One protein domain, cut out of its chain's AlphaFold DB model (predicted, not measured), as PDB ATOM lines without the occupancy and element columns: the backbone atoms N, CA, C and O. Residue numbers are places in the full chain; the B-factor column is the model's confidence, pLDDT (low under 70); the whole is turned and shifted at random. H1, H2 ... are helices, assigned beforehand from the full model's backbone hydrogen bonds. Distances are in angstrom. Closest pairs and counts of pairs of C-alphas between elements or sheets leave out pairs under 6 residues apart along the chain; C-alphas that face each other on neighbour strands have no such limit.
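What this domain is: This is residues 17 to 145 of the 381 residues of a protein of Actinobacteria bacterium (UniProt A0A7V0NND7). Look first for one long helix, H5, packed against a small helical body of H2 and H4, with H3 on H2; H6 continues past the end of H5 as an arm. On the side away from H5, the long loop of residues 17 to 46 leads into short H1, near H2. The printed part has 129 residues with six named helices, H1 to H6 in chain order, and no named strand; the class is all helix, though under half of the residues are in named elements. It is compact, with a radius of gyration of the C-alphas of 14.6 A, and spans 50 by 34 by 26 A.

Where its parts are: Find C-alpha 114 at (145.579, 212.790, 172.262); from there H5 runs 25.8 A to residue 132. H6, residues 134 to 144, covers 15.2 A and ends at C-alpha 144 (171.936, 222.683, 200.733). H2, residues 67 to 79, covers 18.1 A. The short helices are H1, residues 47 to 53, 9.9 A, beginning at C-alpha 47 (159.754, 199.838, 179.143); H3, residues 91 to 97, 10.0 A; and H4, residues 99 to 105, 9.8 A.

How they stand to each other: Start at H5, the hub. Its residues 120 to 128 touch H4, closest at the C-alphas of Leu 101 and Ala 127, 5.4 A; this helical hairpin has a shallow tilt of 34 degrees, only just short of steep. H2 touches H5 with residues 75 to 79 alone, closest at C-alphas 79 and 125, 4.4 A, at a steep tilt of 56 degrees, opposite ways. H2 touches H3, closest at C-alphas 71 and 97, 5.9 A. H6 only just touches H5, only at the corner, with 3 pairs of C-alphas within 8 A, the closest Arg 130 and Ser 136, 6.5 A. H1 is close to H2 but not clearly touching, with C-alphas 51 and 77 7.5 A apart, and apart from H5. Residues 57 to 58 pair with 84 to 85, parallel. In H1 to H6 every O i to N i+4 pair is within hydrogen-bond range.

The domain as a whole: The farthest C-alphas, Gly 40 and Ala 145, are 50.0 A apart. The printed part has no cut. The links H1 to H2 and H2 to H3 are long. Look in the B-factor column for pLDDT under 70 at residues 17 to 48 and residue 50.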
ATOM      1  N   LEU A  17     145.832 194.512 191.197       43.84
ATOM      2  CA  LEU A  17     145.988 194.457 189.739       43.84
ATOM      3  C   LEU A  17     144.693 194.082 189.004       43.84
ATOM      4  O   LEU A  17     144.556 194.363 187.816       43.84
ATOM      5  N   GLY A  18     143.754 193.414 189.682       43.94
ATOM      6  CA  GLY A  18     142.427 193.085 189.157       43.94
ATOM      7  C   GLY A  18     141.476 194.283 189.091       43.94
ATOM      8  O   GLY A  18     140.506 194.235 188.341       43.94
ATOM      9  N   ALA A  19     141.773 195.350 189.838       46.25
ATOM     10  CA  ALA A  19     141.032 196.612 189.840       46.25
ATOM     11  C   ALA A  19     141.575 197.647 188.832       46.25
ATOM     12  O   ALA A  19     141.048 198.756 188.755       46.25
ATOM     13  N   ILE A  20     142.638 197.309 188.096       43.59
ATOM     14  CA  ILE A  20     143.293 198.184 187.117       43.59
ATOM     15  C   ILE A  20     142.765 197.848 185.723       43.59
ATOM     16  O   ILE A  20     142.641 196.670 185.371       43.59
ATOM     17  N   ASP A  21     142.451 198.882 184.943       45.72
ATOM     18  CA  ASP A  21     141.962 198.738 183.574       45.72
ATOM     19  C   ASP A  21     143.005 198.076 182.654       45.72
ATOM     20  O   ASP A  21     144.210 198.098 182.919       45.72
ATOM     21  N   ARG A  22     142.549 197.440 181.574       40.06
ATOM     22  CA  ARG A  22     143.370 196.532 180.751       40.06
ATOM     23  C   ARG A  22     144.460 197.226 179.923       40.06
ATOM     24  O   ARG A  22     145.308 196.521 179.387       40.06
ATOM     25  N   ASP A  23     144.492 198.554 179.879       40.19
ATOM     26  CA  ASP A  23     145.407 199.340 179.036       40.19
ATOM     27  C   ASP A  23     146.512 200.080 179.823       40.19
ATOM     28  O   ASP A  23     147.165 200.988 179.309       40.19
ATOM     29  N   VAL A  24     146.747 199.693 181.082       41.91
ATOM     30  CA  VAL A  24     147.613 200.425 182.020       41.91
ATOM     31  C   VAL A  24     149.018 199.818 182.132       41.91
ATOM     32  O   VAL A  24     149.193 198.632 182.425       41.91
ATOM     33  N   ALA A  25     150.049 200.655 181.981       43.78
ATOM     34  CA  ALA A  25     151.427 200.303 182.324       43.78
ATOM     35  C   ALA A  25     151.676 200.486 183.833       43.78
ATOM     36  O   ALA A  25     151.270 201.485 184.424       43.78
ATOM     37  N   VAL A  26     152.363 199.517 184.440       43.12
ATOM     38  CA  VAL A  26     152.741 199.496 185.858       43.12
ATOM     39  C   VAL A  26     154.272 199.495 185.928       43.12
ATOM     40  O   VAL A  26     154.920 198.674 185.279       43.12
ATOM     41  N   ALA A  27     154.872 200.433 186.659       37.06
ATOM     42  CA  ALA A  27     156.325 200.570 186.747       37.06
ATOM     43  C   ALA A  27     156.878 199.952 188.036       37.06
ATOM     44  O   ALA A  27     156.399 200.291 189.111       37.06
ATOM     45  N   VAL A  28     157.898 199.086 187.905       38.28
ATOM     46  CA  VAL A  28     158.872 198.721 188.959       38.28
ATOM     47  C   VAL A  28     160.201 198.327 188.301       38.28
ATOM     48  O   VAL A  28     160.212 197.899 187.145       38.28
ATOM     49  N   SER A  29     161.315 198.426 189.032       28.88
ATOM     50  CA  SER A  29     162.631 197.883 188.664       28.88
ATOM     51  C   SER A  29     163.279 197.176 189.863       28.88
ATOM     52  O   SER A  29     163.473 197.779 190.907       28.88
ATOM     53  N   GLU A  30     163.708 195.919 189.705       46.97
ATOM     54  CA  GLU A  30     164.421 195.154 190.755       46.97
ATOM     55  C   GLU A  30     165.931 195.483 190.915       46.97
ATOM     56  O   GLU A  30     166.642 194.762 191.601       46.97
ATOM     57  N   SER A  31     166.472 196.501 190.237       42.53
ATOM     58  CA  SER A  31     167.777 196.449 189.530       42.53
ATOM     59  C   SER A  31     167.772 195.551 188.280       42.53
ATOM     60  O   SER A  31     168.795 195.420 187.618       42.53
ATOM     61  N   ARG A  32     166.598 195.013 187.903       42.09
ATOM     62  CA  ARG A  32     166.174 194.529 186.568       42.09
ATOM     63  C   ARG A  32     164.884 193.712 186.729       42.09
ATOM     64  O   ARG A  32     165.007 192.501 186.730       42.09
ATOM     65  N   ARG A  33     163.678 194.302 186.824       36.91
ATOM     66  CA  ARG A  33     162.397 193.617 186.469       36.91
ATOM     67  C   ARG A  33     161.257 194.614 186.262       36.91
ATOM     68  O   ARG A  33     160.806 195.212 187.221       36.91
ATOM     69  N   ILE A  34     160.801 194.706 185.014       42.53
ATOM     70  CA  ILE A  34     159.604 195.406 184.530       42.53
ATOM     71  C   ILE A  34     158.395 194.469 184.677       42.53
ATOM     72  O   ILE A  34     158.505 193.313 184.249       42.53
ATOM     73  N   PRO A  35     157.220 194.954 185.117       38.19
ATOM     74  CA  PRO A  35     155.973 194.317 184.724       38.19
ATOM     75  C   PRO A  35     154.982 195.303 184.099       38.19
ATOM     76  O   PRO A  35     154.120 195.879 184.750       38.19
ATOM     77  N   VAL A  36     155.051 195.394 182.773       39.44
ATOM     78  CA  VAL A  36     153.971 195.904 181.927       39.44
ATOM     79  C   VAL A  36     152.909 194.804 181.835       39.44
ATOM     80  O   VAL A  36     153.177 193.750 181.255       39.44
ATOM     81  N   ARG A  37     151.708 195.010 182.389       36.97
ATOM     82  CA  ARG A  37     150.566 194.118 182.134       36.97
ATOM     83  C   ARG A  37     149.710 194.699 181.010       36.97
ATOM     84  O   ARG A  37     148.707 195.342 181.266       36.97
ATOM     85  N   ILE A  38     150.100 194.409 179.772       38.53
ATOM     86  CA  ILE A  38     149.234 194.553 178.593       38.53
ATOM     87  C   ILE A  38     148.651 193.161 178.295       38.53
ATOM     88  O   ILE A  38     149.403 192.178 178.333       38.53
ATOM     89  N   PRO A  39     147.348 193.011 178.016       34.31
ATOM     90  CA  PRO A  39     146.774 191.744 177.592       34.31
ATOM     91  C   PRO A  39     147.554 191.160 176.399       34.31
ATOM     92  O   PRO A  39     147.569 191.739 175.319       34.31
ATOM     93  N   GLY A  40     148.191 189.996 176.589       37.47
ATOM     94  CA  GLY A  40     148.607 189.123 175.485       37.47
ATOM     95  C   GLY A  40     150.097 188.946 175.143       37.47
ATOM     96  O   GLY A  40     150.335 188.264 174.153       37.47
ATOM     97  N   ILE A  41     151.106 189.466 175.869       34.59
ATOM     98  CA  ILE A  41     152.527 189.325 175.430       34.59
ATOM     99  C   ILE A  41     153.532 189.009 176.568       34.59
ATOM    100  O   ILE A  41     153.450 189.548 177.668       34.59
ATOM    101  N   GLU A  42     154.496 188.117 176.286       37.62
ATOM    102  CA  GLU A  42     155.700 187.801 177.083       37.62
ATOM    103  C   GLU A  42     156.854 188.793 176.816       37.62
ATOM    104  O   GLU A  42     157.111 189.080 175.658       37.62
ATOM    105  N   ARG A  43     157.583 189.220 177.871       38.59
ATOM    106  CA  ARG A  43     158.850 190.012 177.889       38.59
ATOM    107  C   ARG A  43     158.887 191.297 177.025       38.59
ATOM    108  O   ARG A  43     158.810 191.259 175.808       38.59
ATOM    109  N   VAL A  44     159.121 192.449 177.662       50.22
ATOM    110  CA  VAL A  44     159.232 193.762 176.991       50.22
ATOM    111  C   VAL A  44     160.703 194.174 176.843       50.22
ATOM    112  O   VAL A  44     161.436 194.139 177.830       50.22
ATOM    113  N   GLU A  45     161.119 194.569 175.634       49.94
ATOM    114  CA  GLU A  45     162.487 195.028 175.323       49.94
ATOM    115  C   GLU A  45     162.739 196.509 175.680       49.94
ATOM    116  O   GLU A  45     163.863 196.846 176.043       49.94
ATOM    117  N   ASP A  46     161.707 197.370 175.670       65.38
ATOM    118  CA  ASP A  46     161.808 198.801 176.019       65.38
ATOM    119  C   ASP A  46     160.621 199.278 176.897       65.38
ATOM    120  O   ASP A  46     159.516 199.521 176.393       65.38
ATOM    121  N   PRO A  47     160.802 199.382 178.228       62.34
ATOM    122  CA  PRO A  47     159.754 199.838 179.143       62.34
ATOM    123  C   PRO A  47     159.437 201.333 179.048       62.34
ATOM    124  O   PRO A  47     158.294 201.707 179.316       62.34
ATOM    125  N   LEU A  48     160.402 202.184 178.681       69.56
ATOM    126  CA  LEU A  48     160.163 203.624 178.607       69.56
ATOM    127  C   LEU A  48     159.268 203.935 177.413       69.56
ATOM    128  O   LEU A  48     158.253 204.605 177.582       69.56
ATOM    129  N   HIS A  49     159.577 203.356 176.250       70.94
ATOM    130  CA  HIS A  49     158.740 203.497 175.063       70.94
ATOM    131  C   HIS A  49     157.281 203.112 175.352       70.94
ATOM    132  O   HIS A  49     156.357 203.863 175.045       70.94
ATOM    133  N   ARG A  50     157.053 201.989 176.048       69.81
ATOM    134  CA  ARG A  50     155.700 201.568 176.446       69.81
ATOM    135  C   ARG A  50     155.016 202.562 177.382       69.81
ATOM    136  O   ARG A  50     153.848 202.862 177.162       69.81
ATOM    137  N   ALA A  51     155.719 203.077 178.391       75.38
ATOM    138  CA  ALA A  51     155.170 204.085 179.297       75.38
ATOM    139  C   ALA A  51     154.785 205.375 178.549       75.38
ATOM    140  O   ALA A  51     153.720 205.937 178.791       75.38
ATOM    141  N   THR A  52     155.608 205.800 177.588       78.50
ATOM    142  CA  THR A  52     155.360 206.991 176.761       78.50
ATOM    143  C   THR A  52     154.323 206.787 175.661       78.50
ATOM    144  O   THR A  52     153.828 207.770 175.123       78.50
ATOM    145  N   SER A  53     153.980 205.545 175.313       76.94
ATOM    146  CA  SER A  53     152.927 205.229 174.334       76.94
ATOM    147  C   SER A  53     151.588 204.873 174.981       76.94
ATOM    148  O   SER A  53     150.574 204.847 174.291       76.94
ATOM    149  N   ALA A  54     151.559 204.593 176.286       76.88
ATOM    150  CA  ALA A  54     150.319 204.346 177.017       76.88
ATOM    151  C   ALA A  54     149.513 205.648 177.201       76.88
ATOM    152  O   ALA A  54     150.119 206.725 177.295       76.88
ATOM    153  N   PRO A  55     148.169 205.582 177.319       80.31
ATOM    154  CA  PRO A  55     147.350 206.745 177.660       80.31
ATOM    155  C   PRO A  55     147.845 207.436 178.936       80.31
ATOM    156  O   PRO A  55     148.063 208.642 178.936       80.31
ATOM    157  N   HIS A  56     148.112 206.650 179.981       82.00
ATOM    158  CA  HIS A  56     148.819 207.062 181.189       82.00
ATOM    159  C   HIS A  56     149.356 205.836 181.959       82.00
ATOM    160  O   HIS A  56     148.984 204.690 181.696       82.00
ATOM    161  N   VAL A  57     150.242 206.086 182.919       82.19
ATOM    162  CA  VAL A  57     150.841 205.135 183.861       82.19
ATOM    163  C   VAL A  57     150.191 205.342 185.221       82.19
ATOM    164  O   VAL A  57     150.105 206.475 185.691       82.19
ATOM    165  N   ILE A  58     149.762 204.263 185.874       80.06
ATOM    166  CA  ILE A  58     149.202 204.334 187.227       80.06
ATOM    167  C   ILE A  58     150.253 203.860 188.226       80.06
ATOM    168  O   ILE A  58     150.750 202.737 188.151       80.06
ATOM    169  N   ASP A  59     150.566 204.732 189.174       81.88
ATOM    170  CA  ASP A  59     151.381 204.435 190.339       81.88
ATOM    171  C   ASP A  59     150.676 203.446 191.277       81.88
ATOM    172  O   ASP A  59     149.478 203.566 191.536       81.88
ATOM    173  N   LEU A  60     151.425 202.498 191.834       78.88
ATOM    174  CA  LEU A  60     150.946 201.587 192.868       78.88
ATOM    175  C   LEU A  60     151.933 201.620 194.040       78.88
ATOM    176  O   LEU A  60     153.013 201.038 193.919       78.88
ATOM    177  N   PRO A  61     151.574 202.233 195.186       80.00
ATOM    178  CA  PRO A  61     152.474 202.383 196.333       80.00
ATOM    179  C   PRO A  61     153.138 201.073 196.770       80.00
ATOM    180  O   PRO A  61     154.326 201.052 197.073       80.00
ATOM    181  N   ALA A  62     152.386 199.967 196.729       75.38
ATOM    182  CA  ALA A  62     152.838 198.631 197.123       75.38
ATOM    183  C   ALA A  62     153.987 198.059 196.272       75.38
ATOM    184  O   ALA A  62     154.537 197.014 196.620       75.38
ATOM    185  N   LEU A  63     154.317 198.695 195.147       72.69
ATOM    186  CA  LEU A  63     155.402 198.272 194.271       72.69
ATOM    187  C   LEU A  63     156.721 199.003 194.522       72.69
ATOM    188  O   LEU A  63     157.744 198.585 193.984       72.69
ATOM    189  N   HIS A  64     156.716 200.056 195.333       75.88
ATOM    190  CA  HIS A  64     157.917 200.828 195.641       75.88
ATOM    191  C   HIS A  64     158.538 200.367 196.951       75.88
ATOM    192  O   HIS A  64     157.836 199.932 197.865       75.88
ATOM    193  N   HIS A  65     159.862 200.475 197.056       78.38
ATOM    194  CA  HIS A  65     160.572 200.098 198.280       78.38
ATOM    195  C   HIS A  65     160.215 201.026 199.451       78.38
ATOM    196  O   HIS A  65     159.978 200.579 200.574       78.38
ATOM    197  N   ASP A  66     160.182 202.328 199.177       84.06
ATOM    198  CA  ASP A  66     159.807 203.387 200.105       84.06
ATOM    199  C   ASP A  66     159.331 204.631 199.331       84.06
ATOM    200  O   ASP A  66     159.316 204.660 198.098       84.06
ATOM    201  N   VAL A  67     158.929 205.683 200.050       89.56
ATOM    202  CA  VAL A  67     158.400 206.917 199.444       89.56
ATOM    203  C   VAL A  67     159.443 207.693 198.622       89.56
ATOM    204  O   VAL A  67     159.083 208.390 197.674       89.56
ATOM    205  N   ARG A  68     160.741 207.563 198.931       89.06
ATOM    206  CA  ARG A  68     161.815 208.228 198.178       89.06
ATOM    207  C   ARG A  68     162.072 207.512 196.860       89.06
ATOM    208  O   ARG A  68     162.206 208.182 195.837       89.06
ATOM    209  N   ASP A  69     162.117 206.184 196.888       82.81
ATOM    210  CA  ASP A  69     162.162 205.345 195.690       82.81
ATOM    211  C   ASP A  69     160.962 205.640 194.776       82.81
ATOM    212  O   ASP A  69     161.144 205.996 193.610       82.81
ATOM    213  N   ARG A  70     159.750 205.657 195.351       86.88
ATOM    214  CA  ARG A  70     158.509 206.041 194.666       86.88
ATOM    215  C   ARG A  70     158.620 207.396 193.972       86.88
ATOM    216  O   ARG A  70     158.425 207.483 192.763       86.88
ATOM    217  N   ALA A  71     158.984 208.448 194.705       91.25
ATOM    218  CA  ALA A  71     159.121 209.791 194.144       91.25
ATOM    219  C   ALA A  71     160.147 209.841 192.995       91.25
ATOM    220  O   ALA A  71     159.885 210.427 191.945       91.25
ATOM    221  N   GLY A  72     161.303 209.189 193.165       87.50
ATOM    222  CA  GLY A  72     162.347 209.138 192.143       87.50
ATOM    223  C   GLY A  72     161.885 208.465 190.848       87.50
ATOM    224  O   GLY A  72     162.141 208.985 189.762       87.50
ATOM    225  N   GLN A  73     161.168 207.343 190.952       83.75
ATOM    226  CA  GLN A  73     160.648 206.618 189.791       83.75
ATOM    227  C   GLN A  73     159.555 207.403 189.056       83.75
ATOM    228  O   GLN A  73     159.593 207.497 187.828       83.75
ATOM    229  N   LEU A  74     158.613 208.005 189.786       90.69
ATOM    230  CA  LEU A  74     157.536 208.804 189.191       90.69
ATOM    231  C   LEU A  74     158.087 210.044 188.476       90.69
ATOM    232  O   LEU A  74     157.693 210.325 187.344       90.69
ATOM    233  N   ALA A  75     159.055 210.735 189.089       92.69
ATOM    234  CA  ALA A  75     159.755 211.848 188.456       92.69
ATOM    235  C   ALA A  75     160.504 211.411 187.187       92.69
ATOM    236  O   ALA A  75     160.436 212.098 186.172       92.69
ATOM    237  N   ALA A  76     161.185 210.261 187.208       87.81
ATOM    238  CA  ALA A  76     161.900 209.746 186.041       87.81
ATOM    239  C   ALA A  76     160.954 209.385 184.879       87.81
ATOM    240  O   ALA A  76     161.256 209.687 183.726       87.81
ATOM    241  N   LEU A  77     159.799 208.777 185.170       86.81
ATOM    242  CA  LEU A  77     158.775 208.467 184.167       86.81
ATOM    243  C   LEU A  77     158.194 209.737 183.538       86.81
ATOM    244  O   LEU A  77     158.118 209.831 182.311       86.81
ATOM    245  N   ALA A  78     157.841 210.724 184.365       93.12
ATOM    246  CA  ALA A  78     157.354 212.017 183.898       93.12
ATOM    247  C   ALA A  78     158.408 212.748 183.055       93.12
ATOM    248  O   ALA A  78     158.101 213.207 181.959       93.12
ATOM    249  N   ALA A  79     159.671 212.778 183.497       91.38
ATOM    250  CA  ALA A  79     160.789 213.343 182.736       91.38
ATOM    251  C   ALA A  79     161.006 212.640 181.383       91.38
ATOM    252  O   ALA A  79     161.435 213.270 180.418       91.38
ATOM    253  N   GLY A  80     160.675 211.349 181.295       86.88
ATOM    254  CA  GLY A  80     160.668 210.585 180.050       86.88
ATOM    255  C   GLY A  80     159.462 210.855 179.143       86.88
ATOM    256  O   GLY A  80     159.443 210.383 178.012       86.88
ATOM    257  N   GLY A  81     158.462 211.616 179.600       90.06
ATOM    258  CA  GLY A  81     157.252 211.942 178.845       90.06
ATOM    259  C   GLY A  81     156.070 210.999 179.054       90.06
ATOM    260  O   GLY A  81     155.079 211.106 178.329       90.06
ATOM    261  N   ALA A  82     156.138 210.083 180.018       88.44
ATOM    262  CA  ALA A  82     154.958 209.327 180.416       88.44
ATOM    263  C   ALA A  82     153.988 210.241 181.177       88.44
ATOM    264  O   ALA A  82     154.408 211.022 182.029       88.44
ATOM    265  N   VAL A  83     152.688 210.114 180.906       91.94
ATOM    266  CA  VAL A  83     151.657 210.726 181.754       91.94
ATOM    267  C   VAL A  83     151.470 209.825 182.963       91.94
ATOM    268  O   VAL A  83     151.026 208.694 182.823       91.94
ATOM    269  N   VAL A  84     151.826 210.302 184.143       91.25
ATOM    270  CA  VAL A  84     151.791 209.555 185.398       91.25
ATOM    271  C   VAL A  84     150.583 209.980 186.224       91.25
ATOM    272  O   VAL A  84     150.247 211.160 186.325       91.25
ATOM    273  N   ARG A  85     149.926 209.003 186.842       91.69
ATOM    274  CA  ARG A  85     148.855 209.202 187.809       91.69
ATOM    275  C   ARG A  85     149.231 208.564 189.135       91.69
ATOM    276  O   ARG A  85     149.496 207.365 189.187       91.69
ATOM    277  N   VAL A  86     149.185 209.346 190.205       90.44
ATOM    278  CA  VAL A  86     149.453 208.875 191.566       90.44
ATOM    279  C   VAL A  86     148.200 208.243 192.185       90.44
ATOM    280  O   VAL A  86     147.089 208.757 192.048       90.44
ATOM    281  N   ARG A  87     148.372 207.118 192.889       85.81
ATOM    282  CA  ARG A  87     147.348 206.490 193.746       85.81
ATOM    283  C   ARG A  87     147.719 206.685 195.202       85.81
ATOM    284  O   ARG A  87     148.891 206.620 195.517       85.81
ATOM    285  N   GLU A  88     146.738 206.864 196.085       88.44
ATOM    286  CA  GLU A  88     147.005 207.112 197.515       88.44
ATOM    287  C   GLU A  88     148.009 208.274 197.695       88.44
ATOM    288  O   GLU A  88     149.136 208.065 198.151       88.44
ATOM    289  N   PRO A  89     147.644 209.485 197.223       91.19
ATOM    290  CA  PRO A  89     148.471 210.671 197.397       91.19
ATOM    291  C   PRO A  89     148.625 210.988 198.890       91.19
ATOM    292  O   PRO A  89     147.651 210.940 199.641       91.19
ATOM    293  N   ASP A  90     149.843 211.328 199.305       93.75
ATOM    294  CA  ASP A  90     150.166 211.707 200.679       93.75
ATOM    295  C   ASP A  90     151.174 212.871 200.717       93.75
ATOM    296  O   ASP A  90     151.859 213.159 199.731       93.75
ATOM    297  N   GLU A  91     151.255 213.545 201.869       96.88
ATOM    298  CA  GLU A  91     152.118 214.719 202.075       96.88
ATOM    299  C   GLU A  91     153.616 214.392 201.947       96.88
ATOM    300  O   GLU A  91     154.414 215.247 201.556       96.88
ATOM    301  N   ALA A  92     154.024 213.156 202.258       96.94
ATOM    302  CA  ALA A  92     155.425 212.754 202.176       96.94
ATOM    303  C   ALA A  92     155.880 212.641 200.714       96.94
ATOM    304  O   ALA A  92     156.991 213.059 200.378       96.94
ATOM    305  N   LEU A  93     155.020 212.118 199.839       96.12
ATOM    306  CA  LEU A  93     155.259 212.077 198.404       96.12
ATOM    307  C   LEU A  93     155.249 213.484 197.795       96.12
ATOM    308  O   LEU A  93     156.154 213.805 197.022       96.12
ATOM    309  N   GLU A  94     154.281 214.330 198.164       97.75
ATOM    310  CA  GLU A  94     154.232 215.724 197.697       97.75
ATOM    311  C   GLU A  94     155.517 216.474 198.057       97.75
ATOM    312  O   GLU A  94     156.123 217.113 197.197       97.75
ATOM    313  N   SER A  95     156.000 216.333 199.294       97.06
ATOM    314  CA  SER A  95     157.238 216.980 199.737       97.06
ATOM    315  C   SER A  95     158.473 216.566 198.926       97.06
ATOM    316  O   SER A  95     159.449 217.319 198.899       97.06
ATOM    317  N   LEU A  96     158.481 215.380 198.312       95.94
ATOM    318  CA  LEU A  96     159.620 214.870 197.541       95.94
ATOM    319  C   LEU A  96     159.537 215.207 196.047       95.94
ATOM    320  O   LEU A  96     160.582 215.434 195.424       95.94
ATOM    321  N   LEU A  97     158.322 215.225 195.487       96.44
ATOM    322  CA  LEU A  97     158.048 215.595 194.093       96.44
ATOM    323  C   LEU A  97     157.929 217.114 193.890       96.44
ATOM    324  O   LEU A  97     158.081 217.607 192.778       96.44
ATOM    325  N   GLY A  98     157.641 217.866 194.951       97.00
ATOM    326  CA  GLY A  98     157.209 219.255 194.841       97.00
ATOM    327  C   GLY A  98     155.752 219.368 194.383       97.00
ATOM    328  O   GLY A  98     155.222 218.516 193.664       97.00
ATOM    329  N   SER A  99     155.091 220.450 194.804       96.88
ATOM    330  CA  SER A  99     153.644 220.609 194.626       96.88
ATOM    331  C   SER A  99     153.204 220.638 193.162       96.88
ATOM    332  O   SER A  99     152.174 220.057 192.843       96.88
ATOM    333  N   GLU A 100     153.967 221.253 192.251       96.50
ATOM    334  CA  GLU A 100     153.567 221.340 190.838       96.50
ATOM    335  C   GLU A 100     153.488 219.956 190.177       96.50
ATOM    336  O   GLU A 100     152.454 219.593 189.605       96.50
ATOM    337  N   LEU A 101     154.558 219.159 190.295       97.75
ATOM    338  CA  LEU A 101     154.599 217.816 189.725       97.75
ATOM    339  C   LEU A 101     153.556 216.917 190.397       97.75
ATOM    340  O   LEU A 101     152.772 216.266 189.706       97.75
ATOM    341  N   PHE A 102     153.481 216.940 191.729       98.12
ATOM    342  CA  PHE A 102     152.518 216.148 192.490       98.12
ATOM    343  C   PHE A 102     151.060 216.448 192.111       98.12
ATOM    344  O   PHE A 102     150.286 215.525 191.846       98.12
ATOM    345  N   GLN A 103     150.683 217.728 192.021       97.25
ATOM    346  CA  GLN A 103     149.332 218.136 191.623       97.25
ATOM    347  C   GLN A 103     149.020 217.705 190.189       97.25
ATOM    348  O   GLN A 103     147.942 217.179 189.932       97.25
ATOM    349  N   SER A 104     149.974 217.843 189.262       96.69
ATOM    350  CA  SER A 104     149.784 217.394 187.876       96.69
ATOM    351  C   SER A 104     149.641 215.870 187.727       96.69
ATOM    352  O   SER A 104     149.075 215.401 186.742       96.69
ATOM    353  N   MET A 105     150.113 215.088 188.706       95.88
ATOM    354  CA  MET A 105     149.927 213.633 188.773       95.88
ATOM    355  C   MET A 105     148.669 213.213 189.550       95.88
ATOM    356  O   MET A 105     148.297 212.037 189.525       95.88
ATOM    357  N   THR A 106     147.995 214.144 190.230       94.50
ATOM    358  CA  THR A 106     146.850 213.856 191.102       94.50
ATOM    359  C   THR A 106     145.548 214.242 190.416       94.50
ATOM    360  O   THR A 106     145.050 215.357 190.549       94.50
ATOM    361  N   TRP A 107     144.990 213.296 189.665       91.56
ATOM    362  CA  TRP A 107     143.775 213.494 188.881       91.56
ATOM    363  C   TRP A 107     142.888 212.236 188.885       91.56
ATOM    364  O   TRP A 107     143.285 211.147 189.327       91.56
ATOM    365  N   ASP A 108     141.642 212.396 188.445       84.38
ATOM    366  CA  ASP A 108     140.573 211.400 188.586       84.38
ATOM    367  C   ASP A 108     140.722 210.165 187.682       84.38
ATOM    368  O   ASP A 108     140.108 209.128 187.956       84.38
ATOM    369  N   GLY A 109     141.608 210.213 186.689       77.19
ATOM    370  CA  GLY A 109     141.769 209.144 185.706       77.19
ATOM    371  C   GLY A 109     140.794 209.227 184.535       77.19
ATOM    372  O   GLY A 109     140.587 208.207 183.888       77.19
ATOM    373  N   SER A 110     140.163 210.383 184.313       80.50
ATOM    374  CA  SER A 110     139.314 210.647 183.147       80.50
ATOM    375  C   SER A 110     139.989 210.280 181.815       80.50
ATOM    376  O   SER A 110     141.209 210.234 181.672       80.50
ATOM    377  N   GLU A 111     139.192 209.941 180.808       80.38
ATOM    378  CA  GLU A 111     139.746 209.666 179.485       80.38
ATOM    379  C   GLU A 111     140.296 210.972 178.895       80.38
ATOM    380  O   GLU A 111     139.598 211.983 178.892       80.38
ATOM    381  N   LEU A 112     141.553 210.947 178.447       84.31
ATOM    382  CA  LEU A 112     142.217 212.086 177.816       84.31
ATOM    383  C   LEU A 112     142.271 211.838 176.314       84.31
ATOM    384  O   LEU A 112     142.727 210.770 175.891       84.31
ATOM    385  N   ASP A 113     141.877 212.829 175.517       87.12
ATOM    386  CA  ASP A 113     142.187 212.786 174.091       87.12
ATOM    387  C   ASP A 113     143.706 212.922 173.846       87.12
ATOM    388  O   ASP A 113     144.500 213.180 174.756       87.12
ATOM    389  N   GLU A 114     144.152 212.727 172.603       87.00
ATOM    390  CA  GLU A 114     145.579 212.790 172.262       87.00
ATOM    391  C   GLU A 114     146.213 214.158 172.587       87.00
ATOM    392  O   GLU A 114     147.347 214.218 173.068       87.00
ATOM    393  N   THR A 115     145.474 215.255 172.393       89.25
ATOM    394  CA  THR A 115     145.938 216.622 172.675       89.25
ATOM    395  C   THR A 115     146.043 216.871 174.175       89.25
ATOM    396  O   THR A 115     147.038 217.426 174.645       89.25
ATOM    397  N   GLU A 116     145.030 216.473 174.939       90.25
ATOM    398  CA  GLU A 116     144.984 216.609 176.394       90.25
ATOM    399  C   GLU A 116     146.066 215.763 177.059       90.25
ATOM    400  O   GLU A 116     146.770 216.238 177.954       90.25
ATOM    401  N   ARG A 117     146.261 214.536 176.568       91.00
ATOM    402  CA  ARG A 117     147.336 213.650 177.000       91.00
ATOM    403  C   ARG A 117     148.708 214.263 176.736       91.00
ATOM    404  O   ARG A 117     149.558 214.249 177.625       91.00
ATOM    405  N   GLU A 118     148.947 214.798 175.540       92.69
ATOM    406  CA  GLU A 118     150.221 215.445 175.215       92.69
ATOM    407  C   GLU A 118     150.457 216.686 176.083       92.69
ATOM    408  O   GLU A 118     151.543 216.853 176.637       92.69
ATOM    409  N   ARG A 119     149.426 217.514 176.296       92.81
ATOM    410  CA  ARG A 119     149.503 218.674 177.195       92.81
ATOM    411  C   ARG A 119     149.853 218.256 178.627       92.81
ATOM    412  O   ARG A 119     150.699 218.889 179.259       92.81
ATOM    413  N   MET A 120     149.235 217.185 179.128       94.75
ATOM    414  CA  MET A 120     149.533 216.621 180.448       94.75
ATOM    415  C   MET A 120     150.972 216.099 180.521       94.75
ATOM    416  O   MET A 120     151.679 216.378 181.488       94.75
ATOM    417  N   SER A 121     151.423 215.390 179.479       94.81
ATOM    418  CA  SER A 121     152.795 214.886 179.365       94.81
ATOM    419  C   SER A 121     153.806 216.028 179.429       94.81
ATOM    420  O   SER A 121     154.709 215.993 180.258       94.81
ATOM    421  N   VAL A 122     153.605 217.089 178.642       95.31
ATOM    422  CA  VAL A 122     154.452 218.290 178.647       95.31
ATOM    423  C   VAL A 122     154.508 218.933 180.031       95.31
ATOM    424  O   VAL A 122     155.597 219.226 180.520       95.31
ATOM    425  N   ARG A 123     153.359 219.112 180.696       95.88
ATOM    426  CA  ARG A 123     153.294 219.712 182.038       95.88
ATOM    427  C   ARG A 123     154.079 218.895 183.067       95.88
ATOM    428  O   ARG A 123     154.927 219.444 183.768       95.88
ATOM    429  N   GLN A 124     153.826 217.588 183.137       97.25
ATOM    430  CA  GLN A 124     154.519 216.701 184.075       97.25
ATOM    431  C   GLN A 124     156.018 216.616 183.769       97.25
ATOM    432  O   GLN A 124     156.848 216.694 184.676       97.25
ATOM    433  N   ARG A 125     156.379 216.500 182.488       95.69
ATOM    434  CA  ARG A 125     157.770 216.429 182.036       95.69
ATOM    435  C   ARG A 125     158.539 217.696 182.376       95.69
ATOM    436  O   ARG A 125     159.653 217.594 182.887       95.69
ATOM    437  N   ARG A 126     157.956 218.873 182.131       96.56
ATOM    438  CA  ARG A 126     158.557 220.168 182.472       96.56
ATOM    439  C   ARG A 126     158.882 220.240 183.956       96.56
ATOM    440  O   ARG A 126     160.040 220.470 184.296       96.56
ATOM    441  N   ALA A 127     157.899 219.989 184.822       97.69
ATOM    442  CA  ALA A 127     158.097 220.030 186.269       97.69
ATOM    443  C   ALA A 127     159.166 219.016 186.719       97.69
ATOM    444  O   ALA A 127     160.104 219.365 187.435       97.69
ATOM    445  N   ALA A 128     159.113 217.781 186.207       96.69
ATOM    446  CA  ALA A 128     160.099 216.752 186.526       96.69
ATOM    447  C   ALA A 128     161.524 217.107 186.065       96.69
ATOM    448  O   ALA A 128     162.477 216.958 186.829       96.69
ATOM    449  N   LEU A 129     161.711 217.597 184.838       95.56
ATOM    450  CA  LEU A 129     163.035 217.973 184.334       95.56
ATOM    451  C   LEU A 129     163.582 219.224 185.032       95.56
ATOM    452  O   LEU A 129     164.770 219.269 185.370       95.56
ATOM    453  N   ARG A 130     162.729 220.217 185.295       95.56
ATOM    454  CA  ARG A 130     163.112 221.454 185.984       95.56
ATOM    455  C   ARG A 130     163.592 221.178 187.405       95.56
ATOM    456  O   ARG A 130     164.654 221.669 187.792       95.56
ATOM    457  N   ASP A 131     162.880 220.330 188.144       94.31
ATOM    458  CA  ASP A 131     163.078 220.187 189.590       94.31
ATOM    459  C   ASP A 131     163.832 218.899 189.972       94.31
ATOM    460  O   ASP A 131     164.338 218.770 191.093       94.31
ATOM    461  N   HIS A 132     163.940 217.925 189.060       94.06
ATOM    462  CA  HIS A 132     164.501 216.600 189.356       94.06
ATOM    463  C   HIS A 132     165.500 216.059 188.327       94.06
ATOM    464  O   HIS A 132     165.991 214.942 188.512       94.06
ATOM    465  N   SER A 133     165.868 216.823 187.293       91.00
ATOM    466  CA  SER A 133     167.014 216.465 186.443       91.00
ATOM    467  C   SER A 133     168.307 216.364 187.255       91.00
ATOM    468  O   SER A 133     168.435 216.948 188.333       91.00
ATOM    469  N   LEU A 134     169.309 215.660 186.717       87.75
ATOM    470  CA  LEU A 134     170.623 215.564 187.356       87.75
ATOM    471  C   LEU A 134     171.203 216.954 187.658       87.75
ATOM    472  O   LEU A 134     171.644 217.200 188.777       87.75
ATOM    473  N   SER A 135     171.139 217.875 186.693       87.88
ATOM    474  CA  SER A 135     171.585 219.262 186.857       87.88
ATOM    475  C   SER A 135     170.830 219.973 187.982       87.88
ATOM    476  O   SER A 135     171.448 220.635 188.813       87.88
ATOM    477  N   SER A 136     169.508 219.794 188.064       90.81
ATOM    478  CA  SER A 136     168.690 220.378 189.133       90.81
ATOM    479  C   SER A 136     169.026 219.802 190.511       90.81
ATOM    480  O   SER A 136     169.236 220.549 191.466       90.81
ATOM    481  N   ARG A 137     169.196 218.478 190.613       90.81
ATOM    482  CA  ARG A 137     169.608 217.819 191.862       90.81
ATOM    483  C   ARG A 137     170.996 218.260 192.314       90.81
ATOM    484  O   ARG A 137     171.197 218.480 193.504       90.81
ATOM    485  N   VAL A 138     171.937 218.444 191.388       91.81
ATOM    486  CA  VAL A 138     173.263 218.992 191.709       91.81
ATOM    487  C   VAL A 138     173.143 220.416 192.258       91.81
ATOM    488  O   VAL A 138     173.742 220.696 193.294       91.81
ATOM    489  N   ARG A 139     172.331 221.288 191.641       92.69
ATOM    490  CA  ARG A 139     172.067 222.646 192.157       92.69
ATOM    491  C   ARG A 139     171.496 222.619 193.579       92.69
ATOM    492  O   ARG A 139     172.038 223.286 194.453       92.69
ATOM    493  N   GLN A 140     170.489 221.782 193.833       91.25
ATOM    494  CA  GLN A 140     169.884 221.613 195.164       91.25
ATOM    495  C   GLN A 140     170.895 221.119 196.211       91.25
ATOM    496  O   GLN A 140     170.906 221.599 197.342       91.25
ATOM    497  N   ILE A 141     171.767 220.168 195.852       93.12
ATOM    498  CA  ILE A 141     172.821 219.666 196.750       93.12
ATOM    499  C   ILE A 141     173.830 220.773 197.070       93.12
ATOM    500  O   ILE A 141     174.197 220.939 198.231       93.12
ATOM    501  N   VAL A 142     174.274 221.525 196.058       94.75
ATOM    502  CA  VAL A 142     175.207 222.653 196.212       94.75
ATOM    503  C   VAL A 142     174.621 223.726 197.131       94.75
ATOM    504  O   VAL A 142     175.300 224.173 198.057       94.75
ATOM    505  N   GLU A 143     173.354 224.082 196.923       93.25
ATOM    506  CA  GLU A 143     172.619 225.030 197.760       93.25
ATOM    507  C   GLU A 143     172.502 224.529 199.206       93.25
ATOM    508  O   GLU A 143     172.868 225.237 200.148       93.25
ATOM    509  N   HIS A 144     172.077 223.277 199.402       93.44
ATOM    510  CA  HIS A 144     171.936 222.683 200.733       93.44
ATOM    511  C   HIS A 144     173.280 222.574 201.471       93.44
ATOM    512  O   HIS A 144     173.354 222.799 202.681       93.44
ATOM    513  N   ALA A 145     174.357 222.277 200.741       95.56
ATOM    514  CA  ALA A 145     175.722 222.259 201.255       95.56
ATOM    515  C   ALA A 145     176.295 223.666 201.517       95.56
ATOM    516  O   ALA A 145     177.407 223.773 202.038       95.56
TER     517      ALA A 145